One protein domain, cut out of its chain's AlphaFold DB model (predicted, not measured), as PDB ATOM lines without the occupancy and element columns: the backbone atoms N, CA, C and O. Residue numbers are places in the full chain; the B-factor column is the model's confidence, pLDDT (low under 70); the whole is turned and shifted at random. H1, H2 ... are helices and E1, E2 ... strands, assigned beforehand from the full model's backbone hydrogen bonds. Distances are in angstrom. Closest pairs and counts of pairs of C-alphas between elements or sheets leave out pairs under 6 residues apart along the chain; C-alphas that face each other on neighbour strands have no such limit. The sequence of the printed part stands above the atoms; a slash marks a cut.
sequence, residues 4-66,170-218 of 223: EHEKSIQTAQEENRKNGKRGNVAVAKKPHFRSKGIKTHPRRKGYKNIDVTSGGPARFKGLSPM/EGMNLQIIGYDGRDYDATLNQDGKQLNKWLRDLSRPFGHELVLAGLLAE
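Overview. This is residues 4 to 66 and 170 to 218 of the 223 residues of an uncharacterized protein of Calditrichaeota bacterium (UniProt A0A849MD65). A small sheet of three parallel strands makes the core, with H3 packed along one face; H1 sits at the end where E2 and E3 begin, and H2 lies beyond H3, off the sheet. Long links run round these parts, and residues 33 to 38 stick out. The 112 printed residues include H1 E1 E2 E3 H2 H3 in chain order, the sheet running E1 E3 E2; the class is mixed, helices and strands, with 48 residues in named elements, under half. The whole is compact, radius of gyration of the C-alphas 14.3 A, spanning 41 by 32 by 26 A.

Along the chain. Find C-alpha 173 at (112.660, 129.228, 160.207); from there E3 runs 16.5 A to residue 178. Beside it look for E1, residues 25 to 29, 13.9 A, and E2, residues 47 to 51, 12.5 A. H1, residues 4 to 18, begins at (109.801, 113.819, 162.382) and runs 20.8 A. H2 is residues 193 to 200, 10.7 A; H3, residues 208 to 216, 12.1 A, ends at (117.872, 138.529, 162.101).

Arrangement. Inner strand E3 is parallel to E1, N 176 to O 26 being 2.8 A, and to E2, N 50 to O 175 being 2.8 A. Residues 26 to 27 of E1 also pair, antiparallel, with residues 184 to 185. H3 is on the sheet over E1 and E3, height 8.8 A, along the strands; its closest C-alphas to E3 are Glu 209 and Gly 178, 5.6 A. H1 only grazes the sheet, the closest C-alphas with E2 being Ile 9 and Tyr 47, 5.5 A. H2 is close to H3 but not clearly touching, C-alphas 195 and 210 being closest at 7.2 A, opposite ways at a shallow tilt of 30 degrees. In H1, H2 and H3 every O i to N i+4 pair is within hydrogen-bond range.

Size, cuts and confidence. The C-alphas of Gly 20 and Lys 36 are farthest apart, 42.7 A. Residues 67 to 169 are not printed, and C-alphas 66 and 170 stand 29.2 A apart across the cut. The links E1 to E2 and E3 to H2 are long. No printed residue is under pLDDT 70.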
ATOM      1  N   GLU A   4     111.028 113.016 162.400       94.56
ATOM      2  CA  GLU A   4     109.801 113.819 162.382       94.56
ATOM      3  C   GLU A   4     110.076 115.326 162.491       94.56
ATOM      4  O   GLU A   4     109.470 116.127 161.780       94.56
ATOM      5  N   HIS A   5     111.017 115.732 163.348       94.69
ATOM      6  CA  HIS A   5     111.352 117.144 163.500       94.69
ATOM      7  C   HIS A   5     112.097 117.672 162.271       94.69
ATOM      8  O   HIS A   5     111.762 118.753 161.793       94.69
ATOM      9  N   GLU A   6     113.029 116.894 161.716       96.00
ATOM     10  CA  GLU A   6     113.700 117.222 160.450       96.00
ATOM     11  C   GLU A   6     112.686 117.404 159.316       96.00
ATOM     12  O   GLU A   6     112.695 118.439 158.649       96.00
ATOM     13  N   LYS A   7     111.738 116.466 159.179       97.44
ATOM     14  CA  LYS A   7     110.632 116.579 158.224       97.44
ATOM     15  C   LYS A   7     109.810 117.844 158.462       97.44
ATOM     16  O   LYS A   7     109.486 118.544 157.512       97.44
ATOM     17  N   SER A   8     109.518 118.188 159.721       97.75
ATOM     18  CA  SER A   8     108.769 119.411 160.036       97.75
ATOM     19  C   SER A   8     109.486 120.686 159.581       97.75
ATOM     20  O   SER A   8     108.825 121.614 159.125       97.75
ATOM     21  N   ILE A   9     110.820 120.728 159.688       98.25
ATOM     22  CA  ILE A   9     111.642 121.863 159.244       98.25
ATOM     23  C   ILE A   9     111.598 121.971 157.717       98.25
ATOM     24  O   ILE A   9     111.363 123.059 157.201       98.25
ATOM     25  N   GLN A  10     111.771 120.851 157.010       98.19
ATOM     26  CA  GLN A  10     111.720 120.807 155.545       98.19
ATOM     27  C   GLN A  10     110.353 121.241 155.015       98.19
ATOM     28  O   GLN A  10     110.286 122.132 154.177       98.19
ATOM     29  N   THR A  11     109.264 120.699 155.570       98.38
ATOM     30  CA  THR A  11     107.900 121.082 155.183       98.38
ATOM     31  C   THR A  11     107.655 122.580 155.375       98.38
ATOM     32  O   THR A  11     107.131 123.228 154.474       98.38
ATOM     33  N   ALA A  12     108.066 123.156 156.510       98.38
ATOM     34  CA  ALA A  12     107.903 124.590 156.751       98.38
ATOM     35  C   ALA A  12     108.753 125.447 155.793       98.38
ATOM     36  O   ALA A  12     108.302 126.495 155.335       98.38
ATOM     37  N   GLN A  13     109.967 124.998 155.463       98.44
ATOM     38  CA  GLN A  13     110.828 125.678 154.497       98.44
ATOM     39  C   GLN A  13     110.236 125.650 153.081       98.44
ATOM     40  O   GLN A  13     110.213 126.676 152.405       98.44
ATOM     41  N   GLU A  14     109.745 124.497 152.629       98.38
ATOM     42  CA  GLU A  14     109.079 124.342 151.330       98.38
ATOM     43  C   GLU A  14     107.819 125.203 151.237       98.38
ATOM     44  O   GLU A  14     107.604 125.872 150.227       98.38
ATOM     45  N   GLU A  15     107.015 125.241 152.300       98.44
ATOM     46  CA  GLU A  15     105.833 126.094 152.381       98.44
ATOM     47  C   GLU A  15     106.201 127.580 152.294       98.44
ATOM     48  O   GLU A  15     105.581 128.328 151.534       98.44
ATOM     49  N   ASN A  16     107.232 128.016 153.020       98.31
ATOM     50  CA  ASN A  16     107.728 129.386 152.938       98.31
ATOM     51  C   ASN A  16     108.200 129.726 151.517       98.31
ATOM     52  O   ASN A  16     107.746 130.721 150.952       98.31
ATOM     53  N   ARG A  17     109.011 128.860 150.890       98.06
ATOM     54  CA  ARG A  17     109.483 129.031 149.504       98.06
ATOM     55  C   ARG A  17     108.333 129.111 148.504       98.06
ATOM     56  O   ARG A  17     108.302 130.024 147.686       98.06
ATOM     57  N   LYS A  18     107.364 128.194 148.597       98.12
ATOM     58  CA  LYS A  18     106.177 128.164 147.730       98.12
ATOM     59  C   LYS A  18     105.373 129.463 147.820       98.12
ATOM     60  O   LYS A  18     104.808 129.901 146.825       98.12
ATOM     61  N   ASN A  19     105.338 130.072 149.001       97.88
ATOM     62  CA  ASN A  19     104.613 131.311 149.256       97.88
ATOM     63  C   ASN A  19     105.468 132.579 149.063       97.88
ATOM     64  O   ASN A  19     104.996 133.663 149.399       97.88
ATOM     65  N   GLY A  20     106.716 132.464 148.588       96.81
ATOM     66  CA  GLY A  20     107.636 133.601 148.461       96.81
ATOM     67  C   GLY A  20     107.953 134.287 149.796       96.81
ATOM     68  O   GLY A  20     108.234 135.483 149.827       96.81
ATOM     69  N   LYS A  21     107.854 133.557 150.914       97.00
ATOM     70  CA  LYS A  21     108.087 134.071 152.265       97.00
ATOM     71  C   LYS A  21     109.506 133.764 152.721       97.00
ATOM     72  O   LYS A  21     109.988 132.639 152.596       97.00
ATOM     73  N   ARG A  22     110.123 134.757 153.356       96.75
ATOM     74  CA  ARG A  22     111.316 134.573 154.183       96.75
ATOM     75  C   ARG A  22     110.984 133.701 155.401       96.75
ATOM     76  O   ARG A  22     109.851 133.691 155.884       96.75
ATOM     77  N   GLY A  23     111.975 132.979 155.904       97.62
ATOM     78  CA  GLY A  23     111.901 132.247 157.161       97.62
ATOM     79  C   GLY A  23     111.699 133.175 158.359       97.62
ATOM     80  O   GLY A  23     112.064 134.351 158.337       97.62
ATOM     81  N   ASN A  24     111.114 132.636 159.423       97.62
ATOM     82  CA  ASN A  24     110.853 133.352 160.665       97.62
ATOM     83  C   ASN A  24     111.927 133.094 161.732       97.62
ATOM     84  O   ASN A  24     112.612 132.072 161.720       97.62
ATOM     85  N   VAL A  25     112.014 133.992 162.712       97.81
ATOM     86  CA  VAL A  25     112.924 133.893 163.852       97.81
ATOM     87  C   VAL A  25     112.133 133.737 165.146       97.81
ATOM     88  O   VAL A  25     111.222 134.508 165.443       97.81
ATOM     89  N   ALA A  26     112.527 132.757 165.950       97.62
ATOM     90  CA  ALA A  26     112.051 132.571 167.313       97.62
ATOM     91  C   ALA A  26     113.226 132.442 168.288       97.62
ATOM     92  O   ALA A  26     114.351 132.156 167.879       97.62
ATOM     93  N   VAL A  27     112.969 132.605 169.585       97.62
ATOM     94  CA  VAL A  27     113.960 132.366 170.646       97.62
ATOM     95  C   VAL A  27     113.438 131.311 171.608       97.62
ATOM     96  O   VAL A  27     112.242 131.223 171.869       97.62
ATOM     97  N   ALA A  28     114.341 130.494 172.147       95.88
ATOM     98  CA  ALA A  28     114.034 129.647 173.287       95.88
ATOM     99  C   ALA A  28     115.165 129.600 174.307       95.88
ATOM    100  O   ALA A  28     116.351 129.743 174.000       95.88
ATOM    101  N   LYS A  29     114.759 129.344 175.551       94.75
ATOM    102  CA  LYS A  29     115.674 129.185 176.670       94.75
ATOM    103  C   LYS A  29     116.385 127.839 176.609       94.75
ATOM    104  O   LYS A  29     115.757 126.780 176.619       94.75
ATOM    105  N   LYS A  30     117.711 127.876 176.626       93.19
ATOM    106  CA  LYS A  30     118.565 126.708 176.801       93.19
ATOM    107  C   LYS A  30     118.389 126.164 178.227       93.19
ATOM    108  O   LYS A  30     118.565 126.924 179.184       93.19
ATOM    109  N   PRO A  31     118.096 124.865 178.410       88.94
ATOM    110  CA  PRO A  31     118.061 124.266 179.735       88.94
ATOM    111  C   PRO A  31     119.428 124.380 180.406       88.94
ATOM    112  O   PRO A  31     120.472 124.169 179.779       88.94
ATOM    113  N   HIS A  32     119.433 124.705 181.695       80.56
ATOM    114  CA  HIS A  32     120.675 124.759 182.447       80.56
ATOM    115  C   HIS A  32     121.168 123.330 182.703       80.56
ATOM    116  O   HIS A  32     120.416 122.483 183.168       80.56
ATOM    117  N   PHE A  33     122.448 123.035 182.469       72.06
ATOM    118  CA  PHE A  33     122.955 121.662 182.636       72.06
ATOM    119  C   PHE A  33     122.794 121.119 184.071       72.06
ATOM    120  O   PHE A  33     122.695 119.910 184.270       72.06
ATOM    121  N   ARG A  34     122.743 122.028 185.059       73.50
ATOM    122  CA  ARG A  34     122.495 121.729 186.482       73.50
ATOM    123  C   ARG A  34     121.016 121.688 186.886       73.50
ATOM    124  O   ARG A  34     120.739 121.350 188.031       73.50
ATOM    125  N   SER A  35     120.069 122.064 186.020       75.88
ATOM    126  CA  SER A  35     118.651 122.008 186.400       75.88
ATOM    127  C   SER A  35     118.172 120.560 186.459       75.88
ATOM    128  O   SER A  35     118.460 119.769 185.558       75.88
ATOM    129  N   LYS A  36     117.410 120.221 187.504       70.19
ATOM    130  CA  LYS A  36     116.649 118.969 187.572       70.19
ATOM    131  C   LYS A  36     115.505 119.079 186.553       70.19
ATOM    132  O   LYS A  36     114.607 119.887 186.749       70.19
ATOM    133  N   GLY A  37     115.584 118.365 185.430       75.50
ATOM    134  CA  GLY A  37     114.572 118.433 184.371       75.50
ATOM    135  C   GLY A  37     115.075 118.015 182.991       75.50
ATOM    136  O   GLY A  37     116.166 117.458 182.849       75.50
ATOM    137  N   ILE A  38     114.259 118.295 181.970       73.00
ATOM    138  CA  ILE A  38     114.546 117.999 180.562       73.00
ATOM    139  C   ILE A  38     115.798 118.771 180.122       73.00
ATOM    140  O   ILE A  38     115.826 119.999 180.124       73.00
ATOM    141  N   LYS A  39     116.848 118.034 179.739       79.88
ATOM    142  CA  LYS A  39     118.140 118.595 179.299       79.88
ATOM    143  C   LYS A  39     118.214 118.842 177.790       79.88
ATOM    144  O   LYS A  39     119.202 119.391 177.303       79.88
ATOM    145  N   THR A  40     117.203 118.417 177.039       84.88
ATOM    146  CA  THR A  40     117.127 118.653 175.597       84.88
ATOM    147  C   THR A  40     116.681 120.079 175.325       84.88
ATOM    148  O   THR A  40     115.838 120.630 176.029       84.88
ATOM    149  N   HIS A  41     117.256 120.700 174.293       87.88
ATOM    150  CA  HIS A  41     116.812 122.030 173.882       87.88
ATOM    151  C   HIS A  41     115.326 121.985 173.507       87.88
ATOM    152  O   HIS A  41     114.912 121.011 172.863       87.88
ATOM    153  N   PRO A  42     114.544 123.021 173.859       91.06
ATOM    154  CA  PRO A  42     113.197 123.184 173.342       91.06
ATOM    155  C   PRO A  42     113.208 123.079 171.820       91.06
ATOM    156  O   PRO A  42     114.142 123.546 171.165       91.06
ATOM    157  N   ARG A  43     112.185 122.433 171.268       92.94
ATOM    158  CA  ARG A  43     112.000 122.303 169.824       92.94
ATOM    159  C   ARG A  43     110.671 122.921 169.456       92.94
ATOM    160  O   ARG A  43     109.648 122.569 170.040       92.94
ATOM    161  N   ARG A  44     110.689 123.797 168.463       95.38
ATOM    162  CA  ARG A  44     109.488 124.342 167.847       95.38
ATOM    163  C   ARG A  44     109.279 123.685 166.486       95.38
ATOM    164  O   ARG A  44     110.199 123.627 165.673       95.38
ATOM    165  N   LYS A  45     108.080 123.149 166.240       96.69
ATOM    166  CA  LYS A  45     107.736 122.506 164.960       96.69
ATOM    167  C   LYS A  45     108.015 123.475 163.806       96.69
ATOM    168  O   LYS A  45     107.559 124.611 163.859       96.69
ATOM    169  N   GLY A  46     108.756 123.024 162.794       97.75
ATOM    170  CA  GLY A  46     109.116 123.851 161.640       97.75
ATOM    171  C   GLY A  46     110.302 124.800 161.832       97.75
ATOM    172  O   GLY A  46     110.582 125.559 160.911       97.75
ATOM    173  N   TYR A  47     110.994 124.773 162.978       98.19
ATOM    174  CA  TYR A  47     112.149 125.636 163.256       98.19
ATOM    175  C   TYR A  47     113.419 124.822 163.469       98.19
ATOM    176  O   TYR A  47     113.418 123.803 164.160       98.19
ATOM    177  N   LYS A  48     114.525 125.319 162.918       97.75
ATOM    178  CA  LYS A  48     115.861 124.778 163.146       97.75
ATOM    179  C   LYS A  48     116.507 125.451 164.353       97.75
ATOM    180  O   LYS A  48     116.662 126.668 164.370       97.75
ATOM    181  N   ASN A  49     116.947 124.660 165.330       97.06
ATOM    182  CA  ASN A  49     117.666 125.185 166.493       97.06
ATOM    183  C   ASN A  49     119.068 125.684 166.119       97.06
ATOM    184  O   ASN A  49     119.861 124.943 165.534       97.06
ATOM    185  N   ILE A  50     119.386 126.906 166.545       97.62
ATOM    186  CA  ILE A  50     120.689 127.558 166.401       97.62
ATOM    187  C   ILE A  50     121.192 127.921 167.801       97.62
ATOM    188  O   ILE A  50     120.741 128.887 168.411       97.62
ATOM    189  N   ASP A  51     122.108 127.119 168.341       96.81
ATOM    190  CA  ASP A  51     122.713 127.353 169.658       96.81
ATOM    191  C   ASP A  51     123.917 128.283 169.541       96.81
ATOM    192  O   ASP A  51     124.975 127.888 169.051       96.81
ATOM    193  N   VAL A  52     123.728 129.516 170.005       97.00
ATOM    194  CA  VAL A  52     124.699 130.617 169.895       97.00
ATOM    195  C   VAL A  52     125.491 130.833 171.182       97.00
ATOM    196  O   VAL A  52     126.116 131.871 171.386       97.00
ATOM    197  N   THR A  53     125.442 129.871 172.104       95.88
ATOM    198  CA  THR A  53     126.249 129.918 173.326       95.88
ATOM    199  C   THR A  53     127.688 129.483 173.047       95.88
ATOM    200  O   THR A  53     127.964 128.762 172.090       95.88
ATOM    201  N   SER A  54     128.625 129.856 173.923       93.56
ATOM    202  CA  SER A  54     130.032 129.438 173.810       93.56
ATOM    203  C   SER A  54     130.225 127.913 173.825       93.56
ATOM    204  O   SER A  54     131.241 127.418 173.346       93.56
ATOM    205  N   GLY A  55     129.263 127.171 174.389       92.12
ATOM    206  CA  GLY A  55     129.234 125.706 174.409       92.12
ATOM    207  C   GLY A  55     128.389 125.077 173.295       92.12
ATOM    208  O   GLY A  55     128.148 123.872 173.335       92.12
ATOM    209  N   GLY A  56     127.886 125.880 172.354       90.88
ATOM    210  CA  GLY A  56     127.147 125.414 171.185       90.88
ATOM    211  C   GLY A  56     128.056 124.816 170.100       90.88
ATOM    212  O   GLY A  56     129.278 124.744 170.260       90.88
ATOM    213  N   PRO A  57     127.475 124.383 168.966       91.75
ATOM    214  CA  PRO A  57     128.230 123.874 167.826       91.75
ATOM    215  C   PRO A  57     129.278 124.876 167.331       91.75
ATOM    216  O   PRO A  57     129.030 126.083 167.299       91.75
ATOM    217  N   ALA A  58     130.427 124.368 166.868       90.81
ATOM    218  CA  ALA A  58     131.559 125.190 166.425       90.81
ATOM    219  C   ALA A  58     131.174 126.262 165.391       90.81
ATOM    220  O   ALA A  58     131.696 127.370 165.443       90.81
ATOM    221  N   ARG A  59     130.213 125.951 164.514       93.88
ATOM    222  CA  ARG A  59     129.699 126.871 163.495       93.88
ATOM    223  C   ARG A  59     129.042 128.128 164.075       93.88
ATOM    224  O   ARG A  59     129.163 129.190 163.487       93.88
ATOM    225  N   PHE A  60     128.340 128.021 165.203       94.75
ATOM    226  CA  PHE A  60     127.507 129.110 165.734       94.75
ATOM    227  C   PHE A  60     128.072 129.755 166.997       94.75
ATOM    228  O   PHE A  60     127.707 130.884 167.317       94.75
ATOM    229  N   LYS A  61     129.004 129.085 167.691       93.19
ATOM    230  CA  LYS A  61     129.615 129.627 168.913       93.19
ATOM    231  C   LYS A  61     130.350 130.954 168.685       93.19
ATOM    232  O   LYS A  61     130.502 131.706 169.638       93.19
ATOM    233  N   GLY A  62     130.764 131.270 167.452       94.56
ATOM    234  CA  GLY A  62     131.372 132.562 167.102       94.56
ATOM    235  C   GLY A  62     130.465 133.773 167.355       94.56
ATOM    236  O   GLY A  62     130.966 134.877 167.509       94.56
ATOM    237  N   LEU A  63     129.148 133.567 167.476       97.25
ATOM    238  CA  LEU A  63     128.185 134.605 167.865       97.25
ATOM    239  C   LEU A  63     128.089 134.802 169.389       97.25
ATOM    240  O   LEU A  63     127.368 135.673 169.859       97.25
ATOM    241  N   SER A  64     128.785 133.996 170.192       97.62
ATOM    242  CA  SER A  64     128.795 134.143 171.648       97.62
ATOM    243  C   SER A  64     129.618 135.370 172.062       97.62
ATOM    244  O   SER A  64     130.773 135.461 171.651       97.62
ATOM    245  N   PRO A  65     129.143 136.225 172.988       97.75
ATOM    246  CA  PRO A  65     129.903 137.374 173.502       97.75
ATOM    247  C   PRO A  65     131.281 137.022 174.079       97.75
ATOM    248  O   PRO A  65     132.200 137.830 174.059       97.75
ATOM    249  N   MET A  66     131.436 135.789 174.572       97.31
ATOM    250  CA  MET A  66     132.716 135.270 175.065       97.31
ATOM    251  C   MET A  66     133.784 135.053 173.980       97.31
ATOM    252  O   MET A  66     134.944 134.861 174.319       97.31
ATOM    253  N   GLU A 170     116.275 131.690 152.196       97.94
ATOM    254  CA  GLU A 170     115.881 130.381 151.677       97.94
ATOM    255  C   GLU A 170     114.591 129.808 152.306       97.94
ATOM    256  O   GLU A 170     114.252 128.644 152.063       97.94
ATOM    257  N   GLY A 171     113.883 130.572 153.139       98.12
ATOM    258  CA  GLY A 171     112.622 130.186 153.770       98.12
ATOM    259  C   GLY A 171     112.765 129.370 155.061       98.12
ATOM    260  O   GLY A 171     111.762 128.891 155.587       98.12
ATOM    261  N   MET A 172     113.972 129.165 155.597       98.56
ATOM    262  CA  MET A 172     114.166 128.347 156.802       98.56
ATOM    263  C   MET A 172     113.816 129.127 158.070       98.56
ATOM    264  O   MET A 172     114.433 130.147 158.354       98.56
ATOM    265  N   ASN A 173     112.894 128.621 158.894       98.56
ATOM    266  CA  ASN A 173     112.660 129.228 160.207       98.56
ATOM    267  C   ASN A 173     113.774 128.841 161.193       98.56
ATOM    268  O   ASN A 173     114.155 127.668 161.292       98.56
ATOM    269  N   LEU A 174     114.258 129.807 161.968       98.50
ATOM    270  CA  LEU A 174     115.360 129.646 162.912       98.50
ATOM    271  C   LEU A 174     114.887 129.863 164.349       98.50
ATOM    272  O   LEU A 174     114.236 130.856 164.662       98.50
ATOM    273  N   GLN A 175     115.240 128.944 165.243       98.12
ATOM    274  CA  GLN A 175     115.024 129.072 166.681       98.12
ATOM    275  C   GLN A 175     116.370 129.299 167.371       98.12
ATOM    276  O   GLN A 175     117.173 128.376 167.509       98.12
ATOM    277  N   ILE A 176     116.626 130.531 167.801       98.19
ATOM    278  CA  ILE A 176     117.860 130.911 168.483       98.19
ATOM    279  C   ILE A 176     117.808 130.416 169.930       98.19
ATOM    280  O   ILE A 176     116.856 130.680 170.664       98.19
ATOM    281  N   ILE A 177     118.836 129.678 170.341       97.25
ATOM    282  CA  ILE A 177     118.934 129.063 171.664       97.25
ATOM    283  C   ILE A 177     120.027 129.761 172.475       97.25
ATOM    284  O   ILE A 177     121.190 129.792 172.067       97.25
ATOM    285  N   GLY A 178     119.659 130.255 173.658       96.12
ATOM    286  CA  GLY A 178     120.569 130.881 174.619       96.12
ATOM    287  C   GLY A 178     120.074 130.750 176.065       96.12
ATOM    288  O   GLY A 178     118.952 130.305 176.308       96.12
ATOM    289  N   TYR A 179     120.929 131.047 177.046       94.44
ATOM    290  CA  TYR A 179     120.622 130.818 178.468       94.44
ATOM    291  C   TYR A 179     119.567 131.769 179.047       94.44
ATOM    292  O   TYR A 179     118.853 131.388 179.978       94.44
ATOM    293  N   ASP A 180     119.445 132.963 178.482       94.88
ATOM    294  CA  ASP A 180     118.515 134.022 178.870       94.88
ATOM    295  C   ASP A 180     117.324 134.131 177.902       94.88
ATOM    296  O   ASP A 180     116.522 135.066 177.983       94.88
ATOM    297  N   GLY A 181     117.192 133.146 177.008       93.50
ATOM    298  CA  GLY A 181     116.152 133.066 176.004       93.50
ATOM    299  C   GLY A 181     114.768 133.144 176.633       93.50
ATOM    300  O   GLY A 181     114.503 132.608 177.713       93.50
ATOM    301  N   ARG A 182     113.871 133.831 175.934       92.25
ATOM    302  CA  ARG A 182     112.456 133.977 176.283       92.25
ATOM    303  C   ARG A 182     111.633 133.506 175.093       92.25
ATOM    304  O   ARG A 182     112.169 133.437 173.991       92.25
ATOM    305  N   ASP A 183     110.368 133.172 175.322       91.50
ATOM    306  CA  ASP A 183     109.449 132.825 174.237       91.50
ATOM    307  C   ASP A 183     109.192 134.073 173.383       91.50
ATOM    308  O   ASP A 183     108.386 134.938 173.725       91.50
ATOM    309  N   TYR A 184     110.010 134.222 172.345       92.69
ATOM    310  CA  TYR A 184     109.975 135.318 171.391       92.69
ATOM    311  C   TYR A 184     109.670 134.752 170.020       92.69
ATOM    312  O   TYR A 184     110.273 133.762 169.599       92.69
ATOM    313  N   ASP A 185     108.787 135.436 169.309       92.62
ATOM    314  CA  ASP A 185     108.465 135.166 167.919       92.62
ATOM    315  C   ASP A 185     108.435 136.486 167.156       92.62
ATOM    316  O   ASP A 185     107.635 137.370 167.473       92.62
ATOM    317  N   ALA A 186     109.297 136.619 166.154       88.56
ATOM    318  CA  ALA A 186     109.392 137.835 165.365       88.56
ATOM    319  C   ALA A 186     108.102 138.156 164.591       88.56
ATOM    320  O   ALA A 186     107.771 139.331 164.445       88.56
ATOM    321  N   THR A 187     107.318 137.155 164.171       86.06
ATOM    322  CA  THR A 187     106.034 137.399 163.484       86.06
ATOM    323  C   THR A 187     105.037 138.139 164.364       86.06
ATOM    324  O   THR A 187     104.263 138.946 163.853       86.06
ATOM    325  N   LEU A 188     105.095 137.908 165.678       84.56
ATOM    326  CA  LEU A 188     104.223 138.528 166.674       84.56
ATOM    327  C   LEU A 188     104.789 139.849 167.219       84.56
ATOM    328  O   LEU A 188     104.095 140.551 167.946       84.56
ATOM    329  N   ASN A 189     106.046 140.184 166.903       85.62
ATOM    330  CA  ASN A 189     106.794 141.271 167.544       85.62
ATOM    331  C   ASN A 189     107.537 142.165 166.535       85.62
ATOM    332  O   ASN A 189     108.654 142.611 166.788       85.62
ATOM    333  N   GLN A 190     106.913 142.444 165.392       82.69
ATOM    334  CA  GLN A 190     107.543 143.159 164.272       82.69
ATOM    335  C   GLN A 190     107.941 144.614 164.587       82.69
ATOM    336  O   GLN A 190     108.812 145.170 163.919       82.69
ATOM    337  N   ASP A 191     107.316 145.233 165.594       86.12
ATOM    338  CA  ASP A 191     107.520 146.639 165.975       86.12
ATOM    339  C   ASP A 191     108.593 146.855 167.058       86.12
ATOM    340  O   ASP A 191     108.766 147.970 167.555       86.12
ATOM    341  N   GLY A 192     109.266 145.784 167.490       87.19
ATOM    342  CA  GLY A 192     110.356 145.846 168.464       87.19
ATOM    343  C   GLY A 192     109.948 146.229 169.883       87.19
ATOM    344  O   GLY A 192     110.801 146.216 170.776       87.19
ATOM    345  N   LYS A 193     108.667 146.517 170.159       90.75
ATOM    346  CA  LYS A 193     108.218 146.958 171.489       90.75
ATOM    347  C   LYS A 193     108.518 145.924 172.560       90.75
ATOM    348  O   LYS A 193     108.949 146.286 173.654       90.75
ATOM    349  N   GLN A 194     108.336 144.641 172.255       93.56
ATOM    350  CA  GLN A 194     108.573 143.572 173.219       93.56
ATOM    351  C   GLN A 194     110.060 143.404 173.556       93.56
ATOM    352  O   GLN A 194     110.396 143.259 174.736       93.56
ATOM    353  N   LEU A 195     110.947 143.481 172.558       94.19
ATOM    354  CA  LEU A 195     112.396 143.451 172.778       94.19
ATOM    355  C   LEU A 195     112.851 144.674 173.575       94.19
ATOM    356  O   LEU A 195     113.547 144.518 174.573       94.19
ATOM    357  N   ASN A 196     112.380 145.871 173.215       93.94
ATOM    358  CA  ASN A 196     112.678 147.105 173.945       93.94
ATOM    359  C   ASN A 196     112.155 147.069 175.390       93.94
ATOM    360  O   ASN A 196     112.837 147.516 176.313       93.94
ATOM    361  N   LYS A 197     110.967 146.495 175.618       95.06
ATOM    362  CA  LYS A 197     110.422 146.270 176.962       95.06
ATOM    363  C   LYS A 197     111.331 145.349 177.772       95.06
ATOM    364  O   LYS A 197     111.640 145.662 178.916       95.06
ATOM    365  N   TRP A 198     111.779 144.231 177.200       95.62
ATOM    366  CA  TRP A 198     112.672 143.304 177.900       95.62
ATOM    367  C   TRP A 198     114.086 143.847 178.102       95.62
ATOM    368  O   TRP A 198     114.710 143.532 179.111       95.62
ATOM    369  N   LEU A 199     114.582 144.678 177.186       95.06
ATOM    370  CA  LEU A 199     115.876 145.347 177.305       95.06
ATOM    371  C   LEU A 199     115.931 146.229 178.561       95.06
ATOM    372  O   LEU A 199     116.941 146.237 179.269       95.06
ATOM    373  N   ARG A 200     114.818 146.905 178.869       95.44
ATOM    374  CA  ARG A 200     114.652 147.798 180.031       95.44
ATOM    375  C   ARG A 200     114.140 147.099 181.290       95.44
ATOM    376  O   ARG A 200     114.133 147.693 182.363       95.44
ATOM    377  N   ASP A 201     113.726 145.842 181.174       95.62
ATOM    378  CA  ASP A 201     113.302 145.011 182.296       95.62
ATOM    379  C   ASP A 201     114.534 144.489 183.054       95.62
ATOM    380  O   ASP A 201     115.277 143.626 182.574       95.62
ATOM    381  N   LEU A 202     114.757 145.037 184.250       94.88
ATOM    382  CA  LEU A 202     115.855 144.646 185.137       94.88
ATOM    383  C   LEU A 202     115.527 143.419 185.998       94.88
ATOM    384  O   LEU A 202     116.436 142.842 186.590       94.88
ATOM    385  N   SER A 203     114.263 142.977 186.047       95.06
ATOM    386  CA  SER A 203     113.862 141.801 186.838       95.06
ATOM    387  C   SER A 203     114.397 140.489 186.262       95.06
ATOM    388  O   SER A 203     114.381 139.448 186.922       95.06
ATOM    389  N   ARG A 204     114.860 140.519 185.007       93.25
ATOM    390  CA  ARG A 204     115.327 139.351 184.270       93.25
ATOM    391  C   ARG A 204     116.538 139.698 183.390       93.25
ATOM    392  O   ARG A 204     116.622 140.805 182.851       93.25
ATOM    393  N   PRO A 205     117.465 138.750 183.174       93.19
ATOM    394  CA  PRO A 205     118.559 138.931 182.224       93.19
ATOM    395  C   PRO A 205     118.063 139.170 180.791       93.19
ATOM    396  O   PRO A 205     117.025 138.642 180.387       93.19
ATOM    397  N   PHE A 206     118.812 139.956 180.021       95.44
ATOM    398  CA  PHE A 206     118.574 140.193 178.599       95.44
ATOM    399  C   PHE A 206     119.823 139.744 177.841       95.44
ATOM    400  O   PHE A 206     120.831 140.449 177.854       95.44
ATOM    401  N   GLY A 207     119.776 138.530 177.292       95.38
ATOM    402  CA  GLY A 207     120.926 137.890 176.656       95.38
ATOM    403  C   GLY A 207     121.085 138.227 175.176       95.38
ATOM    404  O   GLY A 207     120.198 138.799 174.533       95.38
ATOM    405  N   HIS A 208     122.235 137.843 174.626       97.44
ATOM    406  CA  HIS A 208     122.625 138.098 173.239       97.44
ATOM    407  C   HIS A 208     121.738 137.403 172.204       97.44
ATOM    408  O   HIS A 208     121.609 137.886 171.083       97.44
ATOM    409  N   GLU A 209     121.082 136.304 172.567       97.50
ATOM    410  CA  GLU A 209     120.112 135.602 171.730       97.50
ATOM    411  C   GLU A 209     118.894 136.467 171.385       97.50
ATOM    412  O   GLU A 209     118.366 136.354 170.281       97.50
ATOM    413  N   LEU A 210     118.471 137.356 172.294       97.38
ATOM    414  CA  LEU A 210     117.360 138.283 172.056       97.38
ATOM    415  C   LEU A 210     117.794 139.417 171.124       97.38
ATOM    416  O   LEU A 210     117.030 139.808 170.245       97.38
ATOM    417  N   VAL A 211     119.036 139.895 171.274       97.56
ATOM    418  CA  VAL A 211     119.630 140.877 170.354       97.56
ATOM    419  C   VAL A 211     119.745 140.277 168.957       97.56
ATOM    420  O   VAL A 211     119.230 140.843 167.998       97.56
ATOM    421  N   LEU A 212     120.343 139.088 168.844       97.94
ATOM    422  CA  LEU A 212     120.495 138.380 167.576       97.94
ATOM    423  C   LEU A 212     119.146 138.120 166.900       97.94
ATOM    424  O   LEU A 212     119.038 138.281 165.688       97.94
ATOM    425  N   ALA A 213     118.118 137.748 167.666       97.19
ATOM    426  CA  ALA A 213     116.787 137.547 167.114       97.19
ATOM    427  C   ALA A 213     116.198 138.835 166.527       97.19
ATOM    428  O   ALA A 213     115.681 138.795 165.414       97.19
ATOM    429  N   GLY A 214     116.327 139.968 167.226       96.06
ATOM    430  CA  GLY A 214     115.915 141.275 166.703       96.06
ATOM    431  C   GLY A 214     116.661 141.667 165.424       96.06
ATOM    432  O   GLY A 214     116.043 142.157 164.479       96.06
ATOM    433  N   LEU A 215     117.968 141.382 165.360       96.62
ATOM    434  CA  LEU A 215     118.802 141.636 164.181       96.62
ATOM    435  C   LEU A 215     118.422 140.764 162.982       96.62
ATOM    436  O   LEU A 215     118.333 141.265 161.868       96.62
ATOM    437  N   LEU A 216     118.229 139.458 163.180       96.62
ATOM    438  CA  LEU A 216     117.872 138.529 162.101       96.62
ATOM    439  C   LEU A 216     116.462 138.785 161.564       96.62
ATOM    440  O   LEU A 216     116.215 138.632 160.368       96.62
ATOM    441  N   ALA A 217     115.547 139.176 162.448       93.50
ATOM    442  CA  ALA A 217     114.173 139.511 162.111       93.50
ATOM    443  C   ALA A 217     114.008 140.903 161.487       93.50
ATOM    444  O   ALA A 217     112.883 141.261 161.153       93.50
ATOM    445  N   GLU A 218     115.084 141.696 161.390       90.12
ATOM    446  CA  GLU A 218     115.038 143.093 160.935       90.12
ATOM    447  C   GLU A 218     113.957 143.902 161.673       90.12
ATOM    448  O   GLU A 218     113.212 144.695 161.093       90.12
TER     449      GLU A 218